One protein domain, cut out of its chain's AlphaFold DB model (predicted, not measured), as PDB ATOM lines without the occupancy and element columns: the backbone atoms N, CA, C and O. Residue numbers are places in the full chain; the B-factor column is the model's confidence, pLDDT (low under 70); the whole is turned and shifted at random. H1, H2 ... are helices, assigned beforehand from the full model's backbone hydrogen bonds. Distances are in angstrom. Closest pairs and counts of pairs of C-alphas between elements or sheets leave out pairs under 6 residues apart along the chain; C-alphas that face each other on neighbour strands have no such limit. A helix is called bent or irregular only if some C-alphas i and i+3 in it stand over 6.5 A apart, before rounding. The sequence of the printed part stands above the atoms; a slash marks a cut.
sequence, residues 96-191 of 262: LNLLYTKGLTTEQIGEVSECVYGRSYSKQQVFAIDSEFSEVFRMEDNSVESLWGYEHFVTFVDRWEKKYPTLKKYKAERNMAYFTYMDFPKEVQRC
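What this domain is: This is residues 96 to 191 of the 262 residues of a protein of Prevotella amnii CRIS 21A-A (UniProt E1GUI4). Picture a loose chain of helices in two parts: a small head, the hairpin of H1 and H2, and a larger body in which H3, H5 and H6 meet the long helix H4 at different stretches. H3 and H5 both run opposite to H4, H6 meets the first residues of H4 at a steep angle, and H7 follows H6 at the end of the body far from the head. The printed part has 96 residues with seven named helices, H1 to H7 in order along the chain, and no named strand; its class is all helix. The whole is loose, with a radius of gyration of the C-alphas of 15.6 A and spans of 44 by 29 by 22 A.

Where its parts are: Find C-alpha 96 at (186.874, -7.797, -0.374), where H1 begins; it runs to residue 101. H2 takes residues 106 to 117, 15.5 A long, and H3 residues 123 to 136, 19.9 A. Look next at C-alpha 146 at (209.571, -24.229, 7.779): from there H4, the longest helix with 15 residues, runs 21.2 A to residue 160. H5 is residues 165 to 171, H6 residues 173 to 183, 17.7 A long, and H7 residues 186 to 191, ending at C-alpha 191 at (198.984, -30.728, -3.451). H6 is irregular, but only just: C-alphas 178 and 181 are 6.9 A apart.

How they stand to each other: Begin at the hub, H4, which touches three helices. With residues 132 to 136 alone, H3 touches H4, closest at the C-alphas of Val 136 and His 152, 5.8 A apart; this hairpin has a shallow tilt of 25 degrees, opposite ways. H4 touches H5 with residues 154 to 160 alone, closest at the C-alphas of Val 157 and Leu 167, 6.0 A; this hairpin has a shallow tilt of 19 degrees, opposite ways. With residues 146 to 150 alone, H4 touches H6 at a steep tilt of 54 degrees, closest at the C-alphas of Ser 146 and Phe 179, 4.9 A. H3 and H5 are apart. H6 and H7 are close but not clearly touching, closest at the C-alphas of Tyr 181 and Gln 189, 6.3 A. H2 and H3 are near each other, their closest C-alphas 8.5 A apart. H1 and H2 touch as a hairpin, closest at the C-alphas of Leu 99 and Ile 109, 6.6 A, opposite ways at a shallow tilt of 34 degrees, only just short of steep. In H1, H2, H3, H4 and H7 every O i to N i+4 pair is within hydrogen-bond range; H5 has 0 of 3 but 3 of 4 O i to N i+3 pairs, and H6 0 of 7 but 6 of 8.

The domain as a whole: Look for the two C-alphas farthest apart at Gly 118 and Pro 185, 44.7 A. The printed part has no cut and no long link; the link from H3 to H4, nine residues, is short, and the others are tight. The mean pLDDT of the printed part is 74.7, and 33 residues are under 70, among them residues 96 to 104, 116 to 129 and 138 to 144.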
ATOM      1  N   LEU A  96     185.836  -7.464   0.611       68.19
ATOM      2  CA  LEU A  96     186.874  -7.797  -0.374       68.19
ATOM      3  C   LEU A  96     187.251  -9.283  -0.322       68.19
ATOM      4  O   LEU A  96     187.307  -9.941  -1.360       68.19
ATOM      5  N   ASN A  97     187.413  -9.842   0.881       59.88
ATOM      6  CA  ASN A  97     187.636 -11.278   1.059       59.88
ATOM      7  C   ASN A  97     186.455 -12.102   0.533       59.88
ATOM      8  O   ASN A  97     186.647 -13.124  -0.123       59.88
ATOM      9  N   LEU A  98     185.221 -11.661   0.782       59.50
ATOM     10  CA  LEU A  98     184.032 -12.328   0.268       59.50
ATOM     11  C   LEU A  98     184.009 -12.313  -1.265       59.50
ATOM     12  O   LEU A  98     183.808 -13.363  -1.864       59.50
ATOM     13  N   LEU A  99     184.271 -11.172  -1.901       66.31
ATOM     14  CA  LEU A  99     184.321 -11.052  -3.361       66.31
ATOM     15  C   LEU A  99     185.406 -11.956  -3.963       66.31
ATOM     16  O   LEU A  99     185.138 -12.687  -4.917       66.31
ATOM     17  N   TYR A 100     186.583 -12.005  -3.338       59.44
ATOM     18  CA  TYR A 100     187.658 -12.910  -3.736       59.44
ATOM     19  C   TYR A 100     187.245 -14.386  -3.616       59.44
ATOM     20  O   TYR A 100     187.335 -15.144  -4.577       59.44
ATOM     21  N   THR A 101     186.677 -14.800  -2.476       53.03
ATOM     22  CA  THR A 101     186.196 -16.189  -2.281       53.03
ATOM     23  C   THR A 101     185.026 -16.574  -3.193       53.03
ATOM     24  O   THR A 101     184.750 -17.762  -3.388       53.03
ATOM     25  N   LYS A 102     184.312 -15.593  -3.756       69.38
ATOM     26  CA  LYS A 102     183.262 -15.800  -4.765       69.38
ATOM     27  C   LYS A 102     183.822 -15.926  -6.186       69.38
ATOM     28  O   LYS A 102     183.058 -16.286  -7.077       69.38
ATOM     29  N   GLY A 103     185.129 -15.734  -6.371       56.56
ATOM     30  CA  GLY A 103     185.839 -15.960  -7.627       56.56
ATOM     31  C   GLY A 103     185.892 -14.745  -8.551       56.56
ATOM     32  O   GLY A 103     186.106 -14.930  -9.746       56.56
ATOM     33  N   LEU A 104     185.676 -13.531  -8.028       65.19
ATOM     34  CA  LEU A 104     185.924 -12.310  -8.798       65.19
ATOM     35  C   LEU A 104     187.432 -12.108  -8.981       65.19
ATOM     36  O   LEU A 104     188.222 -12.406  -8.082       65.19
ATOM     37  N   THR A 105     187.829 -11.580 -10.139       72.38
ATOM     38  CA  THR A 105     189.231 -11.228 -10.392       72.38
ATOM     39  C   THR A 105     189.637 -10.000  -9.580       72.38
ATOM     40  O   THR A 105     188.802  -9.199  -9.164       72.38
ATOM     41  N   THR A 106     190.939  -9.819  -9.357       68.38
ATOM     42  CA  THR A 106     191.471  -8.653  -8.634       68.38
ATOM     43  C   THR A 106     191.129  -7.327  -9.318       68.38
ATOM     44  O   THR A 106     190.919  -6.333  -8.626       68.38
ATOM     45  N   GLU A 107     190.993  -7.314 -10.648       68.81
ATOM     46  CA  GLU A 107     190.516  -6.150 -11.407       68.81
ATOM     47  C   GLU A 107     189.041  -5.848 -11.131       68.81
ATOM     48  O   GLU A 107     188.716  -4.726 -10.759       68.81
ATOM     49  N   GLN A 108     188.169  -6.859 -11.192       71.38
ATOM     50  CA  GLN A 108     186.740  -6.704 -10.888       71.38
ATOM     51  C   GLN A 108     186.506  -6.270  -9.435       71.38
ATOM     52  O   GLN A 108     185.646  -5.445  -9.145       71.38
ATOM     53  N   ILE A 109     187.290  -6.810  -8.498       72.88
ATOM     54  CA  ILE A 109     187.258  -6.398  -7.089       72.88
ATOM     55  C   ILE A 109     187.702  -4.937  -6.947       72.88
ATOM     56  O   ILE A 109     187.133  -4.204  -6.137       72.88
ATOM     57  N   GLY A 110     188.693  -4.511  -7.734       70.88
ATOM     58  CA  GLY A 110     189.137  -3.123  -7.821       70.88
ATOM     59  C   GLY A 110     188.023  -2.187  -8.281       70.88
ATOM     60  O   GLY A 110     187.744  -1.216  -7.585       70.88
ATOM     61  N   GLU A 111     187.334  -2.523  -9.372       76.12
ATOM     62  CA  GLU A 111     186.200  -1.751  -9.905       76.12
ATOM     63  C   GLU A 111     185.053  -1.634  -8.892       76.12
ATOM     64  O   GLU A 111     184.534  -0.544  -8.651       76.12
ATOM     65  N   VAL A 112     184.687  -2.741  -8.232       73.75
ATOM     66  CA  VAL A 112     183.651  -2.740  -7.184       73.75
ATOM     67  C   VAL A 112     184.090  -1.897  -5.986       73.75
ATOM     68  O   VAL A 112     183.307  -1.112  -5.456       73.75
ATOM     69  N   SER A 113     185.348  -2.021  -5.557       72.06
ATOM     70  CA  SER A 113     185.898  -1.217  -4.462       72.06
ATOM     71  C   SER A 113     185.948   0.273  -4.808       72.06
ATOM     72  O   SER A 113     185.720   1.109  -3.935       72.06
ATOM     73  N   GLU A 114     186.247   0.621  -6.055       69.81
ATOM     74  CA  GLU A 114     186.283   2.001  -6.529       69.81
ATOM     75  C   GLU A 114     184.875   2.594  -6.612       69.81
ATOM     76  O   GLU A 114     184.645   3.676  -6.078       69.81
ATOM     77  N   CYS A 115     183.917   1.845  -7.158       71.38
ATOM     78  CA  CYS A 115     182.511   2.233  -7.217       71.38
ATOM     79  C   CYS A 115     181.904   2.453  -5.821       71.38
ATOM     80  O   CYS A 115     181.216   3.447  -5.595       71.38
ATOM     81  N   VAL A 116     182.172   1.550  -4.871       65.81
ATOM     82  CA  VAL A 116     181.546   1.584  -3.539       65.81
ATOM     83  C   VAL A 116     182.293   2.500  -2.561       65.81
ATOM     84  O   VAL A 116     181.664   3.148  -1.729       65.81
ATOM     85  N   TYR A 117     183.627   2.576  -2.632       66.62
ATOM     86  CA  TYR A 117     184.444   3.267  -1.621       66.62
ATOM     87  C   TYR A 117     185.309   4.413  -2.159       66.62
ATOM     88  O   TYR A 117     185.999   5.065  -1.366       66.62
ATOM     89  N   GLY A 118     185.296   4.680  -3.469       58.31
ATOM     90  CA  GLY A 118     186.033   5.790  -4.080       58.31
ATOM     91  C   GLY A 118     187.554   5.639  -4.016       58.31
ATOM     92  O   GLY A 118     188.271   6.633  -3.925       58.31
ATOM     93  N   ARG A 119     188.065   4.402  -3.987       56.12
ATOM     94  CA  ARG A 119     189.503   4.111  -4.060       56.12
ATOM     95  C   ARG A 119     189.799   3.061  -5.114       56.12
ATOM     96  O   ARG A 119     189.350   1.924  -4.980       56.12
ATOM     97  N   SER A 120     190.697   3.398  -6.030       49.66
ATOM     98  CA  SER A 120     191.541   2.413  -6.687       49.66
ATOM     99  C   SER A 120     192.605   1.953  -5.684       49.66
ATOM    100  O   SER A 120     193.409   2.736  -5.168       49.66
ATOM    101  N   TYR A 121     192.629   0.660  -5.353       55.22
ATOM    102  CA  TYR A 121     193.892   0.083  -4.902       55.22
ATOM    103  C   TYR A 121     194.837   0.210  -6.089       55.22
ATOM    104  O   TYR A 121     194.523  -0.303  -7.163       55.22
ATOM    105  N   SER A 122     195.953   0.935  -5.946       54.22
ATOM    106  CA  SER A 122     196.856   1.055  -7.088       54.22
ATOM    107  C   SER A 122     197.293  -0.357  -7.479       54.22
ATOM    108  O   SER A 122     197.695  -1.147  -6.616       54.22
ATOM    109  N   LYS A 123     197.179  -0.699  -8.768       54.72
ATOM    110  CA  LYS A 123     197.617  -2.005  -9.285       54.72
ATOM    111  C   LYS A 123     199.042  -2.319  -8.817       54.72
ATOM    112  O   LYS A 123     199.332  -3.448  -8.454       54.72
ATOM    113  N   GLN A 124     199.883  -1.289  -8.713       52.72
ATOM    114  CA  GLN A 124     201.245  -1.359  -8.185       52.72
ATOM    115  C   GLN A 124     201.305  -1.782  -6.707       52.72
ATOM    116  O   GLN A 124     202.193  -2.537  -6.342       52.72
ATOM    117  N   GLN A 125     200.381  -1.333  -5.849       55.03
ATOM    118  CA  GLN A 125     200.331  -1.754  -4.443       55.03
ATOM    119  C   GLN A 125     199.864  -3.198  -4.288       55.03
ATOM    120  O   GLN A 125     200.430  -3.923  -3.477       55.03
ATOM    121  N   VAL A 126     198.843  -3.612  -5.043       60.84
ATOM    122  CA  VAL A 126     198.380  -5.008  -5.026       60.84
ATOM    123  C   VAL A 126     199.482  -5.920  -5.555       60.84
ATOM    124  O   VAL A 126     199.787  -6.921  -4.924       60.84
ATOM    125  N   PHE A 127     200.140  -5.518  -6.643       62.41
ATOM    126  CA  PHE A 127     201.265  -6.242  -7.226       62.41
ATOM    127  C   PHE A 127     202.484  -6.296  -6.298       62.41
ATOM    128  O   PHE A 127     203.107  -7.341  -6.178       62.41
ATOM    129  N   ALA A 128     202.815  -5.208  -5.596       68.06
ATOM    130  CA  ALA A 128     203.910  -5.205  -4.625       68.06
ATOM    131  C   ALA A 128     203.636  -6.153  -3.448       68.06
ATOM    132  O   ALA A 128     204.528  -6.892  -3.045       68.06
ATOM    133  N   ILE A 129     202.401  -6.164  -2.930       69.94
ATOM    134  CA  ILE A 129     201.992  -7.116  -1.887       69.94
ATOM    135  C   ILE A 129     202.064  -8.545  -2.425       69.94
ATOM    136  O   ILE A 129     202.594  -9.408  -1.741       69.94
ATOM    137  N   ASP A 130     201.553  -8.794  -3.632       70.50
ATOM    138  CA  ASP A 130     201.531 -10.121  -4.256       70.50
ATOM    139  C   ASP A 130     202.943 -10.660  -4.534       70.50
ATOM    140  O   ASP A 130     203.234 -11.818  -4.241       70.50
ATOM    141  N   SER A 131     203.847  -9.800  -5.010       72.44
ATOM    142  CA  SER A 131     205.256 -10.130  -5.238       72.44
ATOM    143  C   SER A 131     205.967 -10.462  -3.928       72.44
ATOM    144  O   SER A 131     206.583 -11.517  -3.824       72.44
ATOM    145  N   GLU A 132     205.846  -9.610  -2.903       74.25
ATOM    146  CA  GLU A 132     206.459  -9.857  -1.588       74.25
ATOM    147  C   GLU A 132     205.869 -11.095  -0.906       74.25
ATOM    148  O   GLU A 132     206.581 -11.877  -0.285       74.25
ATOM    149  N   PHE A 133     204.562 -11.306  -1.036       75.19
ATOM    150  CA  PHE A 133     203.903 -12.480  -0.481       75.19
ATOM    151  C   PHE A 133     204.344 -13.761  -1.201       75.19
ATOM    152  O   PHE A 133     204.589 -14.780  -0.558       75.19
ATOM    153  N   SER A 134     204.514 -13.708  -2.523       73.62
ATOM    154  CA  SER A 134     205.049 -14.822  -3.312       73.62
ATOM    155  C   SER A 134     206.511 -15.134  -2.973       73.62
ATOM    156  O   SER A 134     206.919 -16.290  -3.035       73.62
ATOM    157  N   GLU A 135     207.297 -14.133  -2.569       73.62
ATOM    158  CA  GLU A 135     208.662 -14.329  -2.064       73.62
ATOM    159  C   GLU A 135     208.702 -14.999  -0.688       73.62
ATOM    160  O   GLU A 135     209.589 -15.812  -0.443       73.62
ATOM    161  N   VAL A 136     207.741 -14.718   0.199       73.38
ATOM    162  CA  VAL A 136     207.614 -15.438   1.482       73.38
ATOM    163  C   VAL A 136     207.303 -16.917   1.244       73.38
ATOM    164  O   VAL A 136     207.811 -17.795   1.940       73.38
ATOM    165  N   PHE A 137     206.483 -17.202   0.235       70.25
ATOM    166  CA  PHE A 137     206.047 -18.546  -0.115       70.25
ATOM    167  C   PHE A 137     206.675 -18.999  -1.436       70.25
ATOM    168  O   PHE A 137     205.955 -19.290  -2.395       70.25
ATOM    169  N   ARG A 138     208.016 -19.081  -1.496       67.62
ATOM    170  CA  ARG A 138     208.714 -19.628  -2.676       67.62
ATOM    171  C   ARG A 138     208.317 -21.089  -2.854       67.62
ATOM    172  O   ARG A 138     208.811 -21.984  -2.173       67.62
ATOM    173  N   MET A 139     207.379 -21.321  -3.761       61.44
ATOM    174  CA  MET A 139     206.963 -22.665  -4.127       61.44
ATOM    175  C   MET A 139     208.138 -23.393  -4.769       61.44
ATOM    176  O   MET A 139     208.907 -22.801  -5.523       61.44
ATOM    177  N   GLU A 140     208.222 -24.699  -4.527       62.12
ATOM    178  CA  GLU A 140     209.167 -25.569  -5.223       62.12
ATOM    179  C   GLU A 140     210.643 -25.311  -4.886       62.12
ATOM    180  O   GLU A 140     211.508 -25.614  -5.708       62.12
ATOM    181  N   ASP A 141     210.963 -24.858  -3.675       64.19
ATOM    182  CA  ASP A 141     212.328 -24.887  -3.144       64.19
ATOM    183  C   ASP A 141     212.390 -25.769  -1.890       64.19
ATOM    184  O   ASP A 141     211.836 -25.434  -0.851       64.19
ATOM    185  N   ASN A 142     213.037 -26.933  -2.002       63.09
ATOM    186  CA  ASN A 142     213.200 -27.858  -0.871       63.09
ATOM    187  C   ASN A 142     214.374 -27.455   0.034       63.09
ATOM    188  O   ASN A 142     214.647 -28.149   1.006       63.09
ATOM    189  N   SER A 143     215.120 -26.404  -0.321       63.56
ATOM    190  CA  SER A 143     216.216 -25.903   0.512       63.56
ATOM    191  C   SER A 143     215.735 -25.007   1.653       63.56
ATOM    192  O   SER A 143     216.530 -24.635   2.512       63.56
ATOM    193  N   VAL A 144     214.447 -24.657   1.657       68.69
ATOM    194  CA  VAL A 144     213.859 -23.701   2.588       68.69
ATOM    195  C   VAL A 144     213.121 -24.443   3.697       68.69
ATOM    196  O   VAL A 144     212.149 -25.150   3.443       68.69
ATOM    197  N   GLU A 145     213.587 -24.263   4.930       78.12
ATOM    198  CA  GLU A 145     212.996 -24.865   6.128       78.12
ATOM    199  C   GLU A 145     211.738 -24.109   6.587       78.12
ATOM    200  O   GLU A 145     211.624 -22.889   6.418       78.12
ATOM    201  N   SER A 146     210.806 -24.816   7.234       83.69
ATOM    202  CA  SER A 146     209.571 -24.229   7.779       83.69
ATOM    203  C   SER A 146     209.803 -23.037   8.715       83.69
ATOM    204  O   SER A 146     209.038 -22.067   8.684       83.69
ATOM    205  N   LEU A 147     210.879 -23.064   9.508       83.50
ATOM    206  CA  LEU A 147     211.247 -21.967  10.403       83.50
ATOM    207  C   LEU A 147     211.612 -20.695   9.626       83.50
ATOM    208  O   LEU A 147     211.110 -19.616   9.943       83.50
ATOM    209  N   TRP A 148     212.412 -20.830   8.565       85.12
ATOM    210  CA  TRP A 148     212.808 -19.710   7.708       85.12
ATOM    211  C   TRP A 148     211.593 -19.044   7.059       85.12
ATOM    212  O   TRP A 148     211.494 -17.813   7.025       85.12
ATOM    213  N   GLY A 149     210.638 -19.856   6.588       85.44
ATOM    214  CA  GLY A 149     209.390 -19.368   6.000       85.44
ATOM    215  C   GLY A 149     208.549 -18.575   6.998       85.44
ATOM    216  O   GLY A 149     208.019 -17.513   6.661       85.44
ATOM    217  N   TYR A 150     208.471 -19.042   8.247       88.12
ATOM    218  CA  TYR A 150     207.769 -18.323   9.306       88.12
ATOM    219  C   TYR A 150     208.448 -16.992   9.651       88.12
ATOM    220  O   TYR A 150     207.767 -15.972   9.743       88.12
ATOM    221  N   GLU A 151     209.776 -16.962   9.782       87.88
ATOM    222  CA  GLU A 151     210.524 -15.727  10.051       87.88
ATOM    223  C   GLU A 151     210.333 -14.686   8.937       87.88
ATOM    224  O   GLU A 151     210.046 -13.520   9.217       87.88
ATOM    225  N   HIS A 152     210.395 -15.105   7.670       86.94
ATOM    226  CA  HIS A 152     210.128 -14.226   6.524       86.94
ATOM    227  C   HIS A 152     208.678 -13.742   6.483       86.94
ATOM    228  O   HIS A 152     208.394 -12.595   6.140       86.94
ATOM    229  N   PHE A 153     207.730 -14.583   6.888       89.06
ATOM    230  CA  PHE A 153     206.351 -14.148   7.027       89.06
ATOM    231  C   PHE A 153     206.179 -13.125   8.159       89.06
ATOM    232  O   PHE A 153     205.412 -12.173   8.014       89.06
ATOM    233  N   VAL A 154     206.904 -13.263   9.272       90.06
ATOM    234  CA  VAL A 154     206.884 -12.273  10.359       90.06
ATOM    235  C   VAL A 154     207.423 -10.925   9.876       90.06
ATOM    236  O   VAL A 154     206.760  -9.914  10.116       90.06
ATOM    237  N   THR A 155     208.529 -10.897   9.123       90.38
ATOM    238  CA  THR A 155     209.069  -9.644   8.555       90.38
ATOM    239  C   THR A 155     208.108  -9.000   7.551       90.38
ATOM    240  O   THR A 155     207.915  -7.778   7.564       90.38
ATOM    241  N   PHE A 156     207.417  -9.805   6.738       89.50
ATOM    242  CA  PHE A 156     206.314  -9.333   5.900       89.50
ATOM    243  C   PHE A 156     205.197  -8.702   6.748       89.50
ATOM    244  O   PHE A 156     204.747  -7.586   6.467       89.50
ATOM    245  N   VAL A 157     204.766  -9.363   7.827       89.75
ATOM    246  CA  VAL A 157     203.736  -8.815   8.720       89.75
ATOM    247  C   VAL A 157     204.203  -7.513   9.373       89.75
ATOM    248  O   VAL A 157     203.419  -6.572   9.414       89.75
ATOM    249  N   ASP A 158     205.450  -7.408   9.837       90.25
ATOM    250  CA  ASP A 158     206.020  -6.175  10.412       90.25
ATOM    251  C   ASP A 158     205.928  -4.978   9.463       90.25
ATOM    252  O   ASP A 158     205.601  -3.854   9.862       90.25
ATOM    253  N   ARG A 159     206.172  -5.218   8.176       87.06
ATOM    254  CA  ARG A 159     206.107  -4.175   7.156       87.06
ATOM    255  C   ARG A 159     204.681  -3.688   6.920       87.06
ATOM    256  O   ARG A 159     204.447  -2.486   6.760       87.06
ATOM    257  N   TRP A 160     203.723  -4.612   6.915       83.00
ATOM    258  CA  TRP A 160     202.348  -4.339   6.504       83.00
ATOM    259  C   TRP A 160     201.369  -4.122   7.667       83.00
ATOM    260  O   TRP A 160     200.293  -3.564   7.443       83.00
ATOM    261  N   GLU A 161     201.725  -4.449   8.913       83.75
ATOM    262  CA  GLU A 161     200.819  -4.359  10.070       83.75
ATOM    263  C   GLU A 161     200.344  -2.933  10.371       83.75
ATOM    264  O   GLU A 161     199.221  -2.741  10.835       83.75
ATOM    265  N   LYS A 162     201.152  -1.910  10.052       79.06
ATOM    266  CA  LYS A 162     200.758  -0.501  10.228       79.06
ATOM    267  C   LYS A 162     199.579  -0.127   9.328       79.06
ATOM    268  O   LYS A 162     198.728   0.669   9.725       79.06
ATOM    269  N   LYS A 163     199.539  -0.689   8.114       72.19
ATOM    270  CA  LYS A 163     198.480  -0.455   7.120       72.19
ATOM    271  C   LYS A 163     197.324  -1.443   7.288       72.19
ATOM    272  O   LYS A 163     196.171  -1.048   7.124       72.19
ATOM    273  N   TYR A 164     197.624  -2.684   7.664       75.94
ATOM    274  CA  TYR A 164     196.669  -3.773   7.861       75.94
ATOM    275  C   TYR A 164     196.819  -4.378   9.270       75.94
ATOM    276  O   TYR A 164     197.436  -5.433   9.433       75.94
ATOM    277  N   PRO A 165     196.222  -3.753  10.309       76.50
ATOM    278  CA  PRO A 165     196.388  -4.181  11.705       76.50
ATOM    279  C   PRO A 165     195.940  -5.619  11.986       76.50
ATOM    280  O   PRO A 165     196.414  -6.253  12.927       76.50
ATOM    281  N   THR A 166     195.038  -6.159  11.162       78.88
ATOM    282  CA  THR A 166     194.570  -7.547  11.246       78.88
ATOM    283  C   THR A 166     195.678  -8.567  11.004       78.88
ATOM    284  O   THR A 166     195.530  -9.704  11.452       78.88
ATOM    285  N   LEU A 167     196.783  -8.190  10.345       83.88
ATOM    286  CA  LEU A 167     197.914  -9.084  10.106       83.88
ATOM    287  C   LEU A 167     198.675  -9.428  11.391       83.88
ATOM    288  O   LEU A 167     199.203 -10.532  11.503       83.88
ATOM    289  N   LYS A 168     198.648  -8.549  12.403       87.12
ATOM    290  CA  LYS A 168     199.363  -8.737  13.677       87.12
ATOM    291  C   LYS A 168     199.018 -10.062  14.365       87.12
ATOM    292  O   LYS A 168     199.878 -10.678  14.986       87.12
ATOM    293  N   LYS A 169     197.780 -10.549  14.213       86.69
ATOM    294  CA  LYS A 169     197.334 -11.831  14.791       86.69
ATOM    295  C   LYS A 169     198.104 -13.041  14.245       86.69
ATOM    296  O   LYS A 169     198.140 -14.080  14.901       86.69
ATOM    297  N   TYR A 170     198.687 -12.924  13.050       85.50
ATOM    298  CA  TYR A 170     199.412 -14.019  12.418       85.50
ATOM    299  C   TYR A 170     200.836 -14.203  12.976       85.50
ATOM    300  O   TYR A 170     201.410 -15.269  12.792       85.50
ATOM    301  N   LYS A 171     201.341 -13.252  13.777       88.31
ATOM    302  CA  LYS A 171     202.587 -13.399  14.552       88.31
ATOM    303  C   LYS A 171     202.471 -14.309  15.778       88.31
ATOM    304  O   LYS A 171     203.464 -14.547  16.446       88.31
ATOM    305  N   ALA A 172     201.276 -14.789  16.124       89.06
ATOM    306  CA  ALA A 172     201.145 -15.718  17.245       89.06
ATOM    307  C   ALA A 172     201.929 -17.014  16.970       89.06
ATOM    308  O   ALA A 172     201.859 -17.541  15.857       89.06
ATOM    309  N   GLU A 173     202.603 -17.546  17.993       85.19
ATOM    310  CA  GLU A 173     203.462 -18.741  17.896       85.19
ATOM    311  C   GLU A 173     202.736 -19.942  17.284       85.19
ATOM    312  O   GLU A 173     203.289 -20.653  16.452       85.19
ATOM    313  N   ARG A 174     201.442 -20.116  17.592       88.94
ATOM    314  CA  ARG A 174     200.615 -21.197  17.026       88.94
ATOM    315  C   ARG A 174     200.600 -21.233  15.492       88.94
ATOM    316  O   ARG A 174     200.340 -22.279  14.913       88.94
ATOM    317  N   ASN A 175     200.812 -20.091  14.834       89.31
ATOM    318  CA  ASN A 175     200.756 -19.991  13.378       89.31
ATOM    319  C   ASN A 175     202.057 -20.463  12.715       89.31
ATOM    320  O   ASN A 175     202.061 -20.662  11.505       89.31
ATOM    321  N   MET A 176     203.125 -20.700  13.487       87.69
ATOM    322  CA  MET A 176     204.330 -21.386  13.010       87.69
ATOM    323  C   MET A 176     203.976 -22.763  12.431       87.69
ATOM    324  O   MET A 176     204.513 -23.168  11.405       87.69
ATOM    325  N   ALA A 177     202.969 -23.433  13.005       88.19
ATOM    326  CA  ALA A 177     202.458 -24.706  12.506       88.19
ATOM    327  C   ALA A 177     201.901 -24.632  11.069       88.19
ATOM    328  O   ALA A 177     201.792 -25.655  10.407       88.19
ATOM    329  N   TYR A 178     201.559 -23.444  10.555       86.75
ATOM    330  CA  TYR A 178     201.137 -23.299   9.161       86.75
ATOM    331  C   TYR A 178     202.282 -23.447   8.166       86.75
ATOM    332  O   TYR A 178     202.000 -23.629   6.990       86.75
ATOM    333  N   PHE A 179     203.540 -23.383   8.607       87.31
ATOM    334  CA  PHE A 179     204.718 -23.472   7.741       87.31
ATOM    335  C   PHE A 179     205.299 -24.884   7.664       87.31
ATOM    336  O   PHE A 179     206.109 -25.151   6.784       87.31
ATOM    337  N   THR A 180     204.826 -25.825   8.490       87.62
ATOM    338  CA  THR A 180     205.302 -27.224   8.488       87.62
ATOM    339  C   THR A 180     205.107 -27.918   7.144       87.62
ATOM    340  O   THR A 180     205.734 -28.935   6.872       87.62
ATOM    341  N   TYR A 181     204.225 -27.400   6.279       83.56
ATOM    342  CA  TYR A 181     204.044 -27.986   4.957       83.56
ATOM    343  C   TYR A 181     205.265 -27.797   4.043       83.56
ATOM    344  O   TYR A 181     205.419 -28.571   3.099       83.56
ATOM    345  N   MET A 182     206.107 -26.790   4.307       84.19
ATOM    346  CA  MET A 182     207.334 -26.525   3.548       84.19
ATOM    347  C   MET A 182     208.356 -27.655   3.708       84.19
ATOM    348  O   MET A 182     209.114 -27.928   2.785       84.19
ATOM    349  N   ASP A 183     208.292 -28.396   4.815       84.06
ATOM    350  CA  ASP A 183     209.184 -29.529   5.070       84.06
ATOM    351  C   ASP A 183     208.814 -30.773   4.231       84.06
ATOM    352  O   ASP A 183     209.566 -31.748   4.172       84.06
ATOM    353  N   PHE A 184     207.657 -30.775   3.556       81.88
ATOM    354  CA  PHE A 184     207.290 -31.860   2.647       81.88
ATOM    355  C   PHE A 184     207.955 -31.717   1.268       81.88
ATOM    356  O   PHE A 184     208.244 -30.609   0.827       81.88
ATOM    357  N   PRO A 185     208.096 -32.817   0.502       81.62
ATOM    358  CA  PRO A 185     208.541 -32.755  -0.889       81.62
ATOM    359  C   PRO A 185     207.662 -31.840  -1.761       81.62
ATOM    360  O   PRO A 185     206.441 -31.784  -1.578       81.62
ATOM    361  N   LYS A 186     208.253 -31.190  -2.776       78.38
ATOM    362  CA  LYS A 186     207.580 -30.279  -3.733       78.38
ATOM    363  C   LYS A 186     206.269 -30.827  -4.301       78.38
ATOM    364  O   LYS A 186     205.345 -30.075  -4.608       78.38
ATOM    365  N   GLU A 187     206.173 -32.135  -4.512       77.81
ATOM    366  CA  GLU A 187     204.975 -32.812  -5.017       77.81
ATOM    367  C   GLU A 187     203.803 -32.726  -4.028       77.81
ATOM    368  O   GLU A 187     202.658 -32.502  -4.433       77.81
ATOM    369  N   VAL A 188     204.098 -32.867  -2.734       79.94
ATOM    370  CA  VAL A 188     203.134 -32.755  -1.633       79.94
ATOM    371  C   VAL A 188     202.798 -31.295  -1.375       79.94
ATOM    372  O   VAL A 188     201.615 -30.972  -1.279       79.94
ATOM    373  N   GLN A 189     203.797 -30.407  -1.345       80.50
ATOM    374  CA  GLN A 189     203.575 -28.964  -1.199       80.50
ATOM    375  C   GLN A 189     202.582 -28.454  -2.247       80.50
ATOM    376  O   GLN A 189     201.587 -27.821  -1.905       80.50
ATOM    377  N   ARG A 190     202.783 -28.825  -3.521       75.94
ATOM    378  CA  ARG A 190     201.866 -28.480  -4.617       75.94
ATOM    379  C   ARG A 190     200.450 -28.991  -4.390       75.94
ATOM    380  O   ARG A 190     199.502 -28.300  -4.751       75.94
ATOM    381  N   CYS A 191     200.292 -30.174  -3.797       77.50
ATOM    382  CA  CYS A 191     198.984 -30.728  -3.451       77.50
ATOM    383  C   CYS A 191     198.306 -30.004  -2.280       77.50
ATOM    384  O   CYS A 191     197.082 -29.896  -2.290       77.50
TER     385      CYS A 191